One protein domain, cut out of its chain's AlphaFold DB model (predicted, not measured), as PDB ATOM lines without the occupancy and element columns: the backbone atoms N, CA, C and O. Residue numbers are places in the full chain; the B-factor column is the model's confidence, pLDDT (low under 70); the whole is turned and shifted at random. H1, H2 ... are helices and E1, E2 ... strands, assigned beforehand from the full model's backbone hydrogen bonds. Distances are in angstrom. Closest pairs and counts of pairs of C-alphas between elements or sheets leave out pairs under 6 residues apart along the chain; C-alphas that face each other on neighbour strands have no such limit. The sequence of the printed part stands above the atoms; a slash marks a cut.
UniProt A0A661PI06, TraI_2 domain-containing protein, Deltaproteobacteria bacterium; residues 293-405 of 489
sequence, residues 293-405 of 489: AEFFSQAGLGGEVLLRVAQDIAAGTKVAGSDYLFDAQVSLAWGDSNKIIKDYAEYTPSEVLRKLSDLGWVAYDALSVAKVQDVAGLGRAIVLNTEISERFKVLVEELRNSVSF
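This is residues 293 to 405 of the 489 residues of the protein "TraI_2 domain-containing protein" of Deltaproteobacteria bacterium (UniProt A0A661PI06). A small, strongly twisted sheet of four short strands stands beside a cluster of helices in which H1, H4 and H5 pack on H2. The long helix H5 joins the two parts, grazing the sheet near E2 and E1 with its residues 386 to 393 and packing on H2, while the little helix H3 grazes the sheet elsewhere. The printed part has 113 residues, with H1, H2, E1, E2, H3, H4, E3, E4 and H5 along the chain; the antiparallel sheet has the order E1, E2, E4, E3, and the class is mixed, helices and strands. The whole is compact, with a radius of gyration of the C-alphas of 13.1 A and spans of 44 by 29 by 28 A.

H1, residues 293 to 298, begins at C-alpha 293 (-48.576, -11.118, -16.910). H2, residues 301 to 314, is 19.9 A long. E1 holds residues 324 to 326 and E2 residues 330 to 333, where C-alpha 330 is at (-42.282, 1.983, -24.623). H3 holds residues 339 to 342, and H4, residues 349 to 358, is 14.1 A long. E3 holds residues 373 to 375 and E4, residues 379 to 383, is 11.5 A long. H5, residues 386 to 403, is 25.9 A long and ends at C-alpha 403 (-44.729, -4.510, -4.422).

H2 is the hub. H1 and H2 form a helical hairpin, opposite ways at a shallow tilt of 20 degrees, and H2 touches H1 with residues 302 to 307 alone; the closest C-alphas, of Phe 296 and Gly 303, are 4.2 A apart. H5 touches H2, the same way at a steep tilt of 48 degrees, closest at the C-alphas of Ala 314 and Arg 400, 4.8 A. H2 touches H4 with residues 301 to 305 alone, closest at the C-alphas of Gly 302 and Leu 356, 5.1 A. H3 is close to H2 but not clearly touching, with the C-alphas of Val 309 and Ile 340 6.9 A apart. In the hairpin of E1 and E2, N 325 and O 331 are 2.9 A apart; between E2 and E4, N 332 and O 382 are 2.8 A apart; in the hairpin of E3 and E4, N 373 and O 381 are 2.8 A apart. E2, H3, H4 and E3 make a split strand-helix-strand unit, two strands running the same way with E4 between them, and its crossover is right-handed. Every O i to N i+4 pair is within hydrogen-bond range in H1, H2, H4 and H5; H3 is too short for such a pair.

The two C-alphas farthest apart, of Leu 367 and Phe 405, are 44.1 A apart. The printed part has no cut. The link from H4 to E3, residues 359 to 372, is long. The mean pLDDT of the printed part is 78.4, and it is under 70 at residues 335 to 348, 365 to 370 and 403 to 405.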
ATOM      1  N   ALA A 293     -49.650 -10.215 -17.330       85.00
ATOM      2  CA  ALA A 293     -48.576 -11.118 -16.910       85.00
ATOM      3  C   ALA A 293     -48.709 -12.512 -17.544       85.00
ATOM      4  O   ALA A 293     -47.711 -13.120 -17.933       85.00
ATOM      5  N   GLU A 294     -49.942 -13.001 -17.679       85.00
ATOM      6  CA  GLU A 294     -50.242 -14.276 -18.334       85.00
ATOM      7  C   GLU A 294     -50.078 -14.181 -19.860       85.00
ATOM      8  O   GLU A 294     -49.535 -15.088 -20.487       85.00
ATOM      9  N   PHE A 295     -50.444 -13.044 -20.456       88.38
ATOM     10  CA  PHE A 295     -50.198 -12.772 -21.871       88.38
ATOM     11  C   PHE A 295     -48.701 -12.832 -22.217       88.38
ATOM     12  O   PHE A 295     -48.303 -13.497 -23.176       88.38
ATOM     13  N   PHE A 296     -47.849 -12.173 -21.423       88.12
ATOM     14  CA  PHE A 296     -46.405 -12.188 -21.661       88.12
ATOM     15  C   PHE A 296     -45.775 -13.555 -21.356       88.12
ATOM     16  O   PHE A 296     -44.875 -13.969 -22.083       88.12
ATOM     17  N   SER A 297     -46.249 -14.297 -20.351       86.00
ATOM     18  CA  SER A 297     -45.701 -15.629 -20.051       86.00
ATOM     19  C   SER A 297     -46.037 -16.676 -21.122       86.00
ATOM     20  O   SER A 297     -45.216 -17.547 -21.405       86.00
ATOM     21  N   GLN A 298     -47.195 -16.569 -21.783       85.38
ATOM     22  CA  GLN A 298     -47.602 -17.486 -22.855       85.38
ATOM     23  C   GLN A 298     -46.900 -17.224 -24.201       85.38
ATOM     24  O   GLN A 298     -46.891 -18.090 -25.074       85.38
ATOM     25  N   ALA A 299     -46.266 -16.061 -24.379       81.94
ATOM     26  CA  ALA A 299     -45.611 -15.672 -25.633       81.94
ATOM     27  C   ALA A 299     -44.172 -16.209 -25.800       81.94
ATOM     28  O   ALA A 299     -43.444 -15.811 -26.717       81.94
ATOM     29  N   GLY A 300     -43.748 -17.114 -24.915       81.50
ATOM     30  CA  GLY A 300     -42.414 -17.706 -24.914       81.50
ATOM     31  C   GLY A 300     -41.309 -16.685 -24.628       81.50
ATOM     32  O   GLY A 300     -41.535 -15.649 -24.009       81.50
ATOM     33  N   LEU A 301     -40.098 -16.963 -25.115       79.12
ATOM     34  CA  LEU A 301     -38.863 -16.247 -24.750       79.12
ATOM     35  C   LEU A 301     -38.957 -14.713 -24.836       79.12
ATOM     36  O   LEU A 301     -38.462 -14.015 -23.957       79.12
ATOM     37  N   GLY A 302     -39.595 -14.169 -25.880       80.50
ATOM     38  CA  GLY A 302     -39.751 -12.717 -26.029       80.50
ATOM     39  C   GLY A 302     -40.614 -12.100 -24.924       80.50
ATOM     40  O   GLY A 302     -40.278 -11.041 -24.397       80.50
ATOM     41  N   GLY A 303     -41.691 -12.782 -24.538       84.81
ATOM     42  CA  GLY A 303     -42.568 -12.340 -23.462       84.81
ATOM     43  C   GLY A 303     -42.001 -12.587 -22.067       84.81
ATOM     44  O   GLY A 303     -42.110 -11.703 -21.223       84.81
ATOM     45  N   GLU A 304     -41.287 -13.692 -21.842       84.88
ATOM     46  CA  GLU A 304     -40.579 -13.939 -20.577       84.88
ATOM     47  C   GLU A 304     -39.543 -12.853 -20.270       84.88
ATOM     48  O   GLU A 304     -39.443 -12.383 -19.134       84.88
ATOM     49  N   VAL A 305     -38.788 -12.418 -21.284       85.00
ATOM     50  CA  VAL A 305     -37.813 -11.335 -21.117       85.00
ATOM     51  C   VAL A 305     -38.518 -10.022 -20.792       85.00
ATOM     52  O   VAL A 305     -38.106  -9.339 -19.859       85.00
ATOM     53  N   LEU A 306     -39.606  -9.678 -21.489       88.56
ATOM     54  CA  LEU A 306     -40.378  -8.476 -21.163       88.56
ATOM     55  C   LEU A 306     -40.977  -8.539 -19.751       88.56
ATOM     56  O   LEU A 306     -40.937  -7.542 -19.037       88.56
ATOM     57  N   LEU A 307     -41.452  -9.701 -19.304       89.56
ATOM     58  CA  LEU A 307     -41.964  -9.878 -17.947       89.56
ATOM     59  C   LEU A 307     -40.887  -9.589 -16.892       89.56
ATOM     60  O   LEU A 307     -41.147  -8.855 -15.939       89.56
ATOM     61  N   ARG A 308     -39.664 -10.105 -17.081       86.06
ATOM     62  CA  ARG A 308     -38.540  -9.823 -16.172       86.06
ATOM     63  C   ARG A 308     -38.135  -8.346 -16.207       86.06
ATOM     64  O   ARG A 308     -37.931  -7.745 -15.156       86.06
ATOM     65  N   VAL A 309     -38.106  -7.727 -17.391       87.50
ATOM     66  CA  VAL A 309     -37.814  -6.288 -17.516       87.50
ATOM     67  C   VAL A 309     -38.869  -5.455 -16.786       87.50
ATOM     68  O   VAL A 309     -38.524  -4.503 -16.089       87.50
ATOM     69  N   ALA A 310     -40.147  -5.818 -16.901       88.94
ATOM     70  CA  ALA A 310     -41.227  -5.142 -16.194       88.94
ATOM     71  C   ALA A 310     -41.085  -5.268 -14.667       88.94
ATOM     72  O   ALA A 310     -41.279  -4.283 -13.956       88.94
ATOM     73  N   GLN A 311     -40.685  -6.442 -14.168       88.00
ATOM     74  CA  GLN A 311     -40.386  -6.663 -12.748       88.00
ATOM     75  C   GLN A 311     -39.220  -5.794 -12.267       88.00
ATOM     76  O   GLN A 311     -39.339  -5.145 -11.229       88.00
ATOM     77  N   ASP A 312     -38.135  -5.704 -13.038       85.31
ATOM     78  CA  ASP A 312     -36.978  -4.882 -12.674       85.31
ATOM     79  C   ASP A 312     -37.294  -3.377 -12.707       85.31
ATOM     80  O   ASP A 312     -36.790  -2.614 -11.880       85.31
ATOM     81  N   ILE A 313     -38.157  -2.934 -13.629       88.25
ATOM     82  CA  ILE A 313     -38.671  -1.556 -13.659       88.25
ATOM     83  C   ILE A 313     -39.592  -1.287 -12.461       88.25
ATOM     84  O   ILE A 313     -39.539  -0.203 -11.870       88.25
ATOM     85  N   ALA A 314     -40.446  -2.245 -12.094       87.81
ATOM     86  CA  ALA A 314     -41.356  -2.116 -10.961       87.81
ATOM     87  C   ALA A 314     -40.619  -2.116  -9.613       87.81
ATOM     88  O   ALA A 314     -40.982  -1.352  -8.722       87.81
ATOM     89  N   ALA A 315     -39.549  -2.905  -9.494       83.44
ATOM     90  CA  ALA A 315     -38.670  -2.952  -8.327       83.44
ATOM     91  C   ALA A 315     -37.727  -1.735  -8.213       83.44
ATOM     92  O   ALA A 315     -37.037  -1.588  -7.206       83.44
ATOM     93  N   GLY A 316     -37.680  -0.864  -9.230       83.50
ATOM     94  CA  GLY A 316     -36.808   0.315  -9.261       83.50
ATOM     95  C   GLY A 316     -35.345   0.016  -9.613       83.50
ATOM     96  O   GLY A 316     -34.495   0.895  -9.501       83.50
ATOM     97  N   THR A 317     -35.040  -1.205 -10.060       82.06
ATOM     98  CA  THR A 317     -33.694  -1.638 -10.469       82.06
ATOM     99  C   THR A 317     -33.268  -1.016 -11.806       82.06
ATOM    100  O   THR A 317     -32.073  -0.876 -12.072       82.06
ATOM    101  N   LYS A 318     -34.232  -0.632 -12.655       83.25
ATOM    102  CA  LYS A 318     -34.002   0.075 -13.928       83.25
ATOM    103  C   LYS A 318     -34.415   1.539 -13.817       83.25
ATOM    104  O   LYS A 318     -35.448   1.861 -13.229       83.25
ATOM    105  N   VAL A 319     -33.628   2.424 -14.422       80.44
ATOM    106  CA  VAL A 319     -33.772   3.878 -14.294       80.44
ATOM    107  C   VAL A 319     -34.428   4.468 -15.546       80.44
ATOM    108  O   VAL A 319     -34.019   4.202 -16.679       80.44
ATOM    109  N   ALA A 320     -35.464   5.283 -15.339       82.75
ATOM    110  CA  ALA A 320     -36.141   5.998 -16.418       82.75
ATOM    111  C   ALA A 320     -35.190   7.011 -17.079       82.75
ATOM    112  O   ALA A 320     -34.420   7.689 -16.402       82.75
ATOM    113  N   GLY A 321     -35.238   7.109 -18.406       76.62
ATOM    114  CA  GLY A 321     -34.365   7.975 -19.200       76.62
ATOM    115  C   GLY A 321     -32.997   7.372 -19.529       76.62
ATOM    116  O   GLY A 321     -32.373   7.833 -20.477       76.62
ATOM    117  N   SER A 322     -32.544   6.326 -18.823       77.94
ATOM    118  CA  SER A 322     -31.308   5.601 -19.169       77.94
ATOM    119  C   SER A 322     -31.539   4.162 -19.624       77.94
ATOM    120  O   SER A 322     -30.891   3.720 -20.568       77.94
ATOM    121  N   ASP A 323     -32.446   3.426 -18.976       80.69
ATOM    122  CA  ASP A 323     -32.743   2.028 -19.319       80.69
ATOM    123  C   ASP A 323     -34.044   1.901 -20.124       80.69
ATOM    124  O   ASP A 323     -34.162   1.036 -20.993       80.69
ATOM    125  N   TYR A 324     -35.014   2.780 -19.863       86.25
ATOM    126  CA  TYR A 324     -36.293   2.800 -20.566       86.25
ATOM    127  C   TYR A 324     -36.888   4.210 -20.651       86.25
ATOM    128  O   TYR A 324     -36.570   5.087 -19.847       86.25
ATOM    129  N   LEU A 325     -37.798   4.405 -21.603       85.38
ATOM    130  CA  LEU A 325     -38.651   5.589 -21.724       85.38
ATOM    131  C   LEU A 325     -40.107   5.157 -21.901       85.38
ATOM    132  O   LEU A 325     -40.413   4.307 -22.741       85.38
ATOM    133  N   PHE A 326     -41.002   5.765 -21.122       86.88
ATOM    134  CA  PHE A 326     -42.449   5.652 -21.291       86.88
ATOM    135  C   PHE A 326     -42.972   6.937 -21.929       86.88
ATOM    136  O   PHE A 326     -43.213   7.921 -21.239       86.88
ATOM    137  N   ASP A 327     -43.125   6.917 -23.250       80.75
ATOM    138  CA  ASP A 327     -43.802   7.969 -24.015       80.75
ATOM    139  C   ASP A 327     -45.081   7.374 -24.639       80.75
ATOM    140  O   ASP A 327     -45.669   6.459 -24.055       80.75
ATOM    141  N   ALA A 328     -45.520   7.804 -25.825       78.19
ATOM    142  CA  ALA A 328     -46.577   7.132 -26.587       78.19
ATOM    143  C   ALA A 328     -46.293   5.624 -26.761       78.19
ATOM    144  O   ALA A 328     -47.183   4.795 -26.569       78.19
ATOM    145  N   GLN A 329     -45.033   5.261 -27.019       86.75
ATOM    146  CA  GLN A 329     -44.543   3.881 -27.062       86.75
ATOM    147  C   GLN A 329     -43.476   3.644 -25.989       86.75
ATOM    148  O   GLN A 329     -42.805   4.572 -25.530       86.75
ATOM    149  N   VAL A 330     -43.326   2.389 -25.566       88.06
ATOM    150  CA  VAL A 330     -42.282   1.983 -24.623       88.06
ATOM    151  C   VAL A 330     -40.989   1.753 -25.397       88.06
ATOM    152  O   VAL A 330     -40.938   0.911 -26.292       88.06
ATOM    153  N   SER A 331     -39.940   2.486 -25.029       88.06
ATOM    154  CA  SER A 331     -38.594   2.303 -25.582       88.06
ATOM    155  C   SER A 331     -37.680   1.669 -24.541       88.06
ATOM    156  O   SER A 331     -37.609   2.147 -23.411       88.06
ATOM    157  N   LEU A 332     -36.975   0.607 -24.925       87.81
ATOM    158  CA  LEU A 332     -36.070  -0.169 -24.078       87.81
ATOM    159  C   LEU A 332     -34.649  -0.088 -24.637       87.81
ATOM    160  O   LEU A 332     -34.420  -0.414 -25.801       87.81
ATOM    161  N   ALA A 333     -33.687   0.327 -23.821       83.00
ATOM    162  CA  ALA A 333     -32.314   0.562 -24.257       83.00
ATOM    163  C   ALA A 333     -31.637  -0.709 -24.837       83.00
ATOM    164  O   ALA A 333     -31.754  -1.804 -24.283       83.00
ATOM    165  N   TRP A 334     -30.892  -0.576 -25.944       77.19
ATOM    166  CA  TRP A 334     -30.326  -1.674 -26.746       77.19
ATOM    167  C   TRP A 334     -28.869  -1.439 -27.180       77.19
ATOM    168  O   TRP A 334     -28.535  -0.379 -27.698       77.19
ATOM    169  N   GLY A 335     -27.994  -2.448 -27.070       61.66
ATOM    170  CA  GLY A 335     -26.636  -2.423 -27.643       61.66
ATOM    171  C   GLY A 335     -25.526  -2.909 -26.707       61.66
ATOM    172  O   GLY A 335     -25.777  -3.296 -25.567       61.66
ATOM    173  N   ASP A 336     -24.281  -2.868 -27.197       51.97
ATOM    174  CA  ASP A 336     -23.096  -3.466 -26.554       51.97
ATOM    175  C   ASP A 336     -22.753  -2.882 -25.172       51.97
ATOM    176  O   ASP A 336     -22.040  -3.513 -24.388       51.97
ATOM    177  N   SER A 337     -23.305  -1.718 -24.835       47.25
ATOM    178  CA  SER A 337     -23.132  -1.012 -23.564       47.25
ATOM    179  C   SER A 337     -24.357  -1.044 -22.633       47.25
ATOM    180  O   SER A 337     -24.218  -0.610 -21.492       47.25
ATOM    181  N   ASN A 338     -25.520  -1.574 -23.051       53.38
ATOM    182  CA  ASN A 338     -26.779  -1.409 -22.304       53.38
ATOM    183  C   ASN A 338     -27.261  -2.639 -21.510       53.38
ATOM    184  O   ASN A 338     -27.130  -3.792 -21.922       53.38
ATOM    185  N   LYS A 339     -27.806  -2.333 -20.324       59.47
ATOM    186  CA  LYS A 339     -27.997  -3.197 -19.145       59.47
ATOM    187  C   LYS A 339     -29.310  -3.980 -19.112       59.47
ATOM    188  O   LYS A 339     -29.521  -4.751 -18.186       59.47
ATOM    189  N   ILE A 340     -30.234  -3.777 -20.051       64.38
ATOM    190  CA  ILE A 340     -31.590  -4.320 -19.879       64.38
ATOM    191  C   ILE A 340     -31.692  -5.814 -20.203       64.38
ATOM    192  O   ILE A 340     -32.511  -6.492 -19.608       64.38
ATOM    193  N   ILE A 341     -30.836  -6.342 -21.091       60.53
ATOM    194  CA  ILE A 341     -30.856  -7.767 -21.489       60.53
ATOM    195  C   ILE A 341     -29.604  -8.532 -21.063       60.53
ATOM    196  O   ILE A 341     -29.674  -9.743 -20.887       60.53
ATOM    197  N   LYS A 342     -28.472  -7.853 -20.827       56.22
ATOM    198  CA  LYS A 342     -27.251  -8.515 -20.328       56.22
ATOM    199  C   LYS A 342     -27.433  -9.173 -18.957       56.22
ATOM    200  O   LYS A 342     -26.724 -10.130 -18.669       56.22
ATOM    201  N   ASP A 343     -28.380  -8.694 -18.152       57.19
ATOM    202  CA  ASP A 343     -28.691  -9.281 -16.844       57.19
ATOM    203  C   ASP A 343     -29.424 -10.634 -16.971       57.19
ATOM    204  O   ASP A 343     -29.442 -11.422 -16.029       57.19
ATOM    205  N   TYR A 344     -29.953 -10.963 -18.158       66.38
ATOM    206  CA  TYR A 344     -30.559 -12.260 -18.464       66.38
ATOM    207  C   TYR A 344     -29.566 -13.125 -19.248       66.38
ATOM    208  O   TYR A 344     -29.720 -13.360 -20.446       66.38
ATOM    209  N   ALA A 345     -28.530 -13.602 -18.549       50.34
ATOM    210  CA  ALA A 345     -27.389 -14.358 -19.089       50.34
ATOM    211  C   ALA A 345     -27.746 -15.632 -19.892       50.34
ATOM    212  O   ALA A 345     -26.884 -16.208 -20.552       50.34
ATOM    213  N   GLU A 346     -29.003 -16.068 -19.838       64.94
ATOM    214  CA  GLU A 346     -29.546 -17.227 -20.553       64.94
ATOM    215  C   GLU A 346     -29.823 -16.940 -22.040       64.94
ATOM    216  O   GLU A 346     -29.968 -17.880 -22.820       64.94
ATOM    217  N   TYR A 347     -29.872 -15.664 -22.452       68.38
ATOM    218  CA  TYR A 347     -30.315 -15.266 -23.788       68.38
ATOM    219  C   TYR A 347     -29.355 -14.284 -24.457       68.38
ATOM    220  O   TYR A 347     -28.924 -13.294 -23.862       68.38
ATOM    221  N   THR A 348     -29.053 -14.501 -25.741       69.81
ATOM    222  CA  THR A 348     -28.312 -13.487 -26.501       69.81
ATOM    223  C   THR A 348     -29.247 -12.332 -26.883       69.81
ATOM    224  O   THR A 348     -30.396 -12.574 -27.269       69.81
ATOM    225  N   PRO A 349     -28.785 -11.065 -26.861       72.81
ATOM    226  CA  PRO A 349     -29.597  -9.939 -27.321       72.81
ATOM    227  C   PRO A 349     -30.185 -10.184 -28.721       72.81
ATOM    228  O   PRO A 349     -31.377 -10.022 -28.951       72.81
ATOM    229  N   SER A 350     -29.397 -10.705 -29.659       72.81
ATOM    230  CA  SER A 350     -29.882 -11.019 -31.009       72.81
ATOM    231  C   SER A 350     -31.059 -12.008 -31.037       72.81
ATOM    232  O   SER A 350     -31.953 -11.864 -31.873       72.81
ATOM    233  N   GLU A 351     -31.105 -12.988 -30.128       76.44
ATOM    234  CA  GLU A 351     -32.216 -13.944 -30.028       76.44
ATOM    235  C   GLU A 351     -33.485 -13.306 -29.474       76.44
ATOM    236  O   GLU A 351     -34.556 -13.523 -30.046       76.44
ATOM    237  N   VAL A 352     -33.365 -12.482 -28.430       77.94
ATOM    238  CA  VAL A 352     -34.494 -11.737 -27.854       77.94
ATOM    239  C   VAL A 352     -35.107 -10.817 -28.907       77.94
ATOM    240  O   VAL A 352     -36.313 -10.857 -29.145       77.94
ATOM    241  N   LEU A 353     -34.277 -10.049 -29.621       79.44
ATOM    242  CA  LEU A 353     -34.747  -9.150 -30.677       79.44
ATOM    243  C   LEU A 353     -35.394  -9.898 -31.838       79.44
ATOM    244  O   LEU A 353     -36.391  -9.438 -32.397       79.44
ATOM    245  N   ARG A 354     -34.843 -11.057 -32.217       78.00
ATOM    246  CA  ARG A 354     -35.460 -11.910 -33.232       78.00
ATOM    247  C   ARG A 354     -36.842 -12.365 -32.771       78.00
ATOM    248  O   ARG A 354     -37.786 -12.180 -33.525       78.00
ATOM    249  N   LYS A 355     -36.984 -12.858 -31.539       80.50
ATOM    250  CA  LYS A 355     -38.265 -13.351 -31.014       80.50
ATOM    251  C   LYS A 355     -39.314 -12.255 -30.860       80.50
ATOM    252  O   LYS A 355     -40.433 -12.441 -31.319       80.50
ATOM    253  N   LEU A 356     -38.948 -11.094 -30.321       81.25
ATOM    254  CA  LEU A 356     -39.850  -9.937 -30.257       81.25
ATOM    255  C   LEU A 356     -40.288  -9.477 -31.654       81.25
ATOM    256  O   LEU A 356     -41.439  -9.107 -31.872       81.25
ATOM    257  N   SER A 357     -39.379  -9.534 -32.628       81.50
ATOM    258  CA  SER A 357     -39.686  -9.212 -34.022       81.50
ATOM    259  C   SER A 357     -40.561 -10.269 -34.704       81.50
ATOM    260  O   SER A 357     -41.408  -9.890 -35.508       81.50
ATOM    261  N   ASP A 358     -40.364 -11.557 -34.416       78.44
ATOM    262  CA  ASP A 358     -41.168 -12.662 -34.958       78.44
ATOM    263  C   ASP A 358     -42.612 -12.587 -34.441       78.44
ATOM    264  O   ASP A 358     -43.548 -12.839 -35.197       78.44
ATOM    265  N   LEU A 359     -42.784 -12.156 -33.186       81.31
ATOM    266  CA  LEU A 359     -44.080 -11.887 -32.556       81.31
ATOM    267  C   LEU A 359     -44.748 -10.592 -33.059       81.31
ATOM    268  O   LEU A 359     -45.905 -10.335 -32.745       81.31
ATOM    269  N   GLY A 360     -44.043  -9.761 -33.838       81.44
ATOM    270  CA  GLY A 360     -44.559  -8.475 -34.322       81.44
ATOM    271  C   GLY A 360     -44.627  -7.382 -33.249       81.44
ATOM    272  O   GLY A 360     -45.330  -6.391 -33.426       81.44
ATOM    273  N   TRP A 361     -43.905  -7.546 -32.140       88.69
ATOM    274  CA  TRP A 361     -43.993  -6.683 -30.956       88.69
ATOM    275  C   TRP A 361     -43.078  -5.460 -31.004       88.69
ATOM    276  O   TRP A 361     -43.200  -4.564 -30.173       88.69
ATOM    277  N   VAL A 362     -42.172  -5.404 -31.980       86.44
ATOM    278  CA  VAL A 362     -41.254  -4.281 -32.200       86.44
ATOM    279  C   VAL A 362     -41.871  -3.299 -33.194       86.44
ATOM    280  O   VAL A 362     -42.273  -3.691 -34.290       86.44
ATOM    281  N   ALA A 363     -41.922  -2.021 -32.825       81.94
ATOM    282  CA  ALA A 363     -42.250  -0.934 -33.733       81.94
ATOM    283  C   ALA A 363     -41.096  -0.710 -34.718       81.94
ATOM    284  O   ALA A 363     -39.921  -0.690 -34.341       81.94
ATOM    285  N   TYR A 364     -41.438  -0.506 -35.985       77.94
ATOM    286  CA  TYR A 364     -40.484  -0.104 -37.011       77.94
ATOM    287  C   TYR A 364     -40.652   1.384 -37.272       77.94
ATOM    288  O   TYR A 364     -41.772   1.860 -37.461       77.94
ATOM    289  N   ASP A 365     -39.539   2.103 -37.313       58.62
ATOM    290  CA  ASP A 365     -39.524   3.464 -37.816       58.62
ATOM    291  C   ASP A 365     -39.940   3.445 -39.299       58.62
ATOM    292  O   ASP A 365     -39.437   2.662 -40.110       58.62
ATOM    293  N   ALA A 366     -40.886   4.310 -39.668       46.91
ATOM    294  CA  ALA A 366     -41.390   4.423 -41.034       46.91
ATOM    295  C   ALA A 366     -40.284   4.773 -42.052       46.91
ATOM    296  O   ALA A 366     -40.476   4.584 -43.258       46.91
ATOM    297  N   LEU A 367     -39.137   5.270 -41.574       38.62
ATOM    298  CA  LEU A 367     -37.976   5.653 -42.373       38.62
ATOM    299  C   LEU A 367     -36.809   4.656 -42.289       38.62
ATOM    300  O   LEU A 367     -35.964   4.650 -43.189       38.62
ATOM    301  N   SER A 368     -36.775   3.762 -41.295       47.66
ATOM    302  CA  SER A 368     -35.720   2.757 -41.151       47.66
ATOM    303  C   SER A 368     -36.278   1.369 -40.819       47.66
ATOM    304  O   SER A 368     -37.004   1.149 -39.860       47.66
ATOM    305  N   VAL A 369     -35.871   0.351 -41.589       53.78
ATOM    306  CA  VAL A 369     -36.196  -1.070 -41.306       53.78
ATOM    307  C   VAL A 369     -35.366  -1.601 -40.118       53.78
ATOM    308  O   VAL A 369     -35.223  -2.809 -39.919       53.78
ATOM    309  N   ALA A 370     -34.744  -0.701 -39.357       60.19
ATOM    310  CA  ALA A 370     -33.903  -1.043 -38.236       60.19
ATOM    311  C   ALA A 370     -34.797  -1.453 -37.063       60.19
ATOM    312  O   ALA A 370     -35.642  -0.696 -36.599       60.19
ATOM    313  N   LYS A 371     -34.597  -2.679 -36.570       73.06
ATOM    314  CA  LYS A 371     -35.276  -3.186 -35.364       73.06
ATOM    315  C   LYS A 371     -34.828  -2.461 -34.085       73.06
ATOM    316  O   LYS A 371     -35.437  -2.625 -33.037       73.06
ATOM    317  N   VAL A 372     -33.731  -1.716 -34.184       77.50
ATOM    318  CA  VAL A 372     -33.132  -0.904 -33.131       77.50
ATOM    319  C   VAL A 372     -33.068   0.513 -33.669       77.50
ATOM    320  O   VAL A 372     -32.472   0.739 -34.722       77.50
ATOM    321  N   GLN A 373     -33.687   1.437 -32.956       82.38
ATOM    322  CA  GLN A 373     -33.832   2.832 -33.340       82.38
ATOM    323  C   GLN A 373     -32.947   3.701 -32.447       82.38
ATOM    324  O   GLN A 373     -32.605   3.294 -31.338       82.38
ATOM    325  N   ASP A 374     -32.557   4.878 -32.929       80.31
ATOM    326  CA  ASP A 374     -31.896   5.879 -32.092       80.31
ATOM    327  C   ASP A 374     -32.975   6.771 -31.471       80.31
ATOM    328  O   ASP A 374     -33.648   7.530 -32.168       80.31
ATOM    329  N   VAL A 375     -33.207   6.604 -30.172       79.94
ATOM    330  CA  VAL A 375     -34.249   7.299 -29.418       79.94
ATOM    331  C   VAL A 375     -33.600   8.435 -28.641       79.94
ATOM    332  O   VAL A 375     -32.711   8.215 -27.814       79.94
ATOM    333  N   ALA A 376     -34.056   9.663 -28.892       74.12
ATOM    334  CA  ALA A 376     -33.546  10.855 -28.221       74.12
ATOM    335  C   ALA A 376     -33.602  10.688 -26.689       74.12
ATOM    336  O   ALA A 376     -34.657  10.426 -26.118       74.12
ATOM    337  N   GLY A 377     -32.447  10.814 -26.031       72.81
ATOM    338  CA  GLY A 377     -32.296  10.632 -24.582       72.81
ATOM    339  C   GLY A 377     -31.912   9.215 -24.138       72.81
ATOM    340  O   GLY A 377     -31.261   9.086 -23.110       72.81
ATOM    341  N   LEU A 378     -32.216   8.177 -24.927       76.06
ATOM    342  CA  LEU A 378     -31.932   6.770 -24.592       76.06
ATOM    343  C   LEU A 378     -30.832   6.144 -25.473       76.06
ATOM    344  O   LEU A 378     -30.240   5.125 -25.114       76.06
ATOM    345  N   GLY A 379     -30.530   6.766 -26.618       79.69
ATOM    346  CA  GLY A 379     -29.614   6.238 -27.625       79.69
ATOM    347  C   GLY A 379     -30.241   5.068 -28.383       79.69
ATOM    348  O   GLY A 379     -31.441   5.048 -28.648       79.69
ATOM    349  N   ARG A 380     -29.445   4.040 -28.702       82.81
ATOM    350  CA  ARG A 380     -29.964   2.826 -29.348       82.81
ATOM    351  C   ARG A 380     -30.974   2.122 -28.442       82.81
ATOM    352  O   ARG A 380     -30.639   1.774 -27.315       82.81
ATOM    353  N   ALA A 381     -32.176   1.867 -28.948       84.81
ATOM    354  CA  ALA A 381     -33.267   1.236 -28.216       84.81
ATOM    355  C   ALA A 381     -34.169   0.389 -29.127       84.81
ATOM    356  O   ALA A 381     -34.263   0.620 -30.332       84.81
ATOM    357  N   ILE A 382     -34.849  -0.598 -28.548       87.50
ATOM    358  CA  ILE A 382     -36.011  -1.244 -29.161       87.50
ATOM    359  C   ILE A 382     -37.244  -0.461 -28.745       87.50
ATOM    360  O   ILE A 382     -37.470  -0.247 -27.556       87.50
ATOM    361  N   VAL A 383     -38.066  -0.100 -29.719       88.94
ATOM    362  CA  VAL A 383     -39.376   0.496 -29.473       88.94
ATOM    363  C   VAL A 383     -40.420  -0.605 -29.602       88.94
ATOM    364  O   VAL A 383     -40.430  -1.330 -30.598       88.94
ATOM    365  N   LEU A 384     -41.267  -0.782 -28.593       89.50
ATOM    366  CA  LEU A 384     -42.390  -1.712 -28.663       89.50
ATOM    367  C   LEU A 384     -43.519  -1.084 -29.486       89.50
ATOM    368  O   LEU A 384     -43.709   0.132 -29.477       89.50
ATOM    369  N   ASN A 385     -44.284  -1.903 -30.206       90.19
ATOM    370  CA  ASN A 385     -45.467  -1.412 -30.910       90.19
ATOM    371  C   ASN A 385     -46.498  -0.840 -29.912       90.19
ATOM    372  O   ASN A 385     -46.374  -1.018 -28.698       90.19
ATOM    373  N   THR A 386     -47.508  -0.134 -30.413       86.81
ATOM    374  CA  THR A 386     -48.476   0.571 -29.559       86.81
ATOM    375  C   THR A 386     -49.243  -0.378 -28.635       86.81
ATOM    376  O   THR A 386     -49.279  -0.141 -27.432       86.81
ATOM    377  N   GLU A 387     -49.767  -1.487 -29.163       89.25
ATOM    378  CA  GLU A 387     -50.532  -2.460 -28.372       89.25
ATOM    379  C   GLU A 387     -49.686  -3.065 -27.240       89.25
ATOM    380  O   GLU A 387     -50.095  -3.116 -26.079       89.25
ATOM    381  N   ILE A 388     -48.470  -3.499 -27.563       92.81
ATOM    382  CA  ILE A 388     -47.568  -4.131 -26.600       92.81
ATOM    383  C   ILE A 388     -47.057  -3.109 -25.587       92.81
ATOM    384  O   ILE A 388     -46.913  -3.440 -24.415       92.81
ATOM    385  N   SER A 389     -46.840  -1.861 -26.006       91.50
ATOM    386  CA  SER A 389     -46.479  -0.762 -25.108       91.50
ATOM    387  C   SER A 389     -47.548  -0.511 -24.048       91.50
ATOM    388  O   SER A 389     -47.211  -0.337 -22.880       91.50
ATOM    389  N   GLU A 390     -48.827  -0.506 -24.430       90.00
ATOM    390  CA  GLU A 390     -49.943  -0.328 -23.493       90.00
ATOM    391  C   GLU A 390     -50.018  -1.487 -22.499       90.00
ATOM    392  O   GLU A 390     -49.991  -1.260 -21.289       90.00
ATOM    393  N   ARG A 391     -49.990  -2.732 -22.992       91.94
ATOM    394  CA  ARG A 391     -49.987  -3.930 -22.134       91.94
ATOM    395  C   ARG A 391     -48.788  -3.957 -21.183       91.94
ATOM    396  O   ARG A 391     -48.927  -4.334 -20.022       91.94
ATOM    397  N   PHE A 392     -47.615  -3.540 -21.656       91.50
ATOM    398  CA  PHE A 392     -46.392  -3.497 -20.859       91.50
ATOM    399  C   PHE A 392     -46.453  -2.439 -19.748       91.50
ATOM    400  O   PHE A 392     -46.015  -2.700 -18.631       91.50
ATOM    401  N   LYS A 393     -47.024  -1.258 -20.022       91.56
ATOM    402  CA  LYS A 393     -47.230  -0.217 -19.001       91.56
ATOM    403  C   LYS A 393     -48.171  -0.695 -17.898       91.56
ATOM    404  O   LYS A 393     -47.819  -0.569 -16.729       91.56
ATOM    405  N   VAL A 394     -49.302  -1.302 -18.272       92.25
ATOM    406  CA  VAL A 394     -50.261  -1.876 -17.311       92.25
ATOM    407  C   VAL A 394     -49.573  -2.925 -16.437       92.25
ATOM    408  O   VAL A 394     -49.668  -2.853 -15.217       92.25
ATOM    409  N   LEU A 395     -48.792  -3.830 -17.039       92.00
ATOM    410  CA  LEU A 395     -48.018  -4.827 -16.296       92.00
ATOM    411  C   LEU A 395     -47.071  -4.185 -15.265       92.00
ATOM    412  O   LEU A 395     -47.005  -4.629 -14.122       92.00
ATOM    413  N   VAL A 396     -46.322  -3.146 -15.649       91.44
ATOM    414  CA  VAL A 396     -45.392  -2.460 -14.735       91.44
ATOM    415  C   VAL A 396     -46.139  -1.782 -13.585       91.44
ATOM    416  O   VAL A 396     -45.673  -1.834 -12.445       91.44
ATOM    417  N   GLU A 397     -47.288  -1.163 -13.849       89.81
ATOM    418  CA  GLU A 397     -48.121  -0.542 -12.815       89.81
ATOM    419  C   GLU A 397     -48.722  -1.578 -11.855       89.81
ATOM    420  O   GLU A 397     -48.634  -1.402 -10.638       89.81
ATOM    421  N   GLU A 398     -49.250  -2.692 -12.367       90.81
ATOM    422  CA  GLU A 398     -49.733  -3.816 -11.552       90.81
ATOM    423  C   GLU A 398     -48.623  -4.371 -10.647       90.81
ATOM    424  O   GLU A 398     -48.822  -4.586  -9.446       90.81
ATOM    425  N   LEU A 399     -47.415  -4.535 -11.193       89.81
ATOM    426  CA  LEU A 399     -46.256  -4.991 -10.431       89.81
ATOM    427  C   LEU A 399     -45.834  -3.966  -9.366       89.81
ATOM    428  O   LEU A 399     -45.580  -4.349  -8.227       89.81
ATOM    429  N   ARG A 400     -45.844  -2.659  -9.659       88.12
ATOM    430  CA  ARG A 400     -45.573  -1.617  -8.645       88.12
ATOM    431  C   ARG A 400     -46.601  -1.626  -7.517       88.12
ATOM    432  O   ARG A 400     -46.230  -1.509  -6.346       88.12
ATOM    433  N   ASN A 401     -47.875  -1.796  -7.858       85.12
ATOM    434  CA  ASN A 401     -48.979  -1.832  -6.899       85.12
ATOM    435  C   ASN A 401     -48.940  -3.090  -6.016       85.12
ATOM    436  O   ASN A 401     -49.296  -3.036  -4.842       85.12
ATOM    437  N   SER A 402     -48.450  -4.214  -6.546       79.88
ATOM    438  CA  SER A 402     -48.251  -5.436  -5.755       79.88
ATOM    439  C   SER A 402     -47.029  -5.363  -4.827       79.88
ATOM    440  O   SER A 402     -47.108  -5.827  -3.691       79.88
ATOM    441  N   VAL A 403     -45.937  -4.714  -5.249       64.00
ATOM    442  CA  VAL A 403     -44.729  -4.510  -4.422       64.00
ATOM    443  C   VAL A 403     -44.974  -3.510  -3.282       64.00
ATOM    444  O   VAL A 403     -44.462  -3.685  -2.176       64.00
ATOM    445  N   SER A 404     -45.806  -2.491  -3.507       53.44
ATOM    446  CA  SER A 404     -46.167  -1.496  -2.483       53.44
ATOM    447  C   SER A 404     -47.133  -2.024  -1.409       53.44
ATOM    448  O   SER A 404     -47.265  -1.401  -0.356       53.44
ATOM    449  N   PHE A 405     -47.732  -3.204  -1.607       37.41
ATOM    450  CA  PHE A 405     -48.569  -3.879  -0.605       37.41
ATOM    451  C   PHE A 405     -47.782  -4.828   0.322       37.41
ATOM    452  O   PHE A 405     -48.332  -5.346   1.295       37.41
TER     453      PHE A 405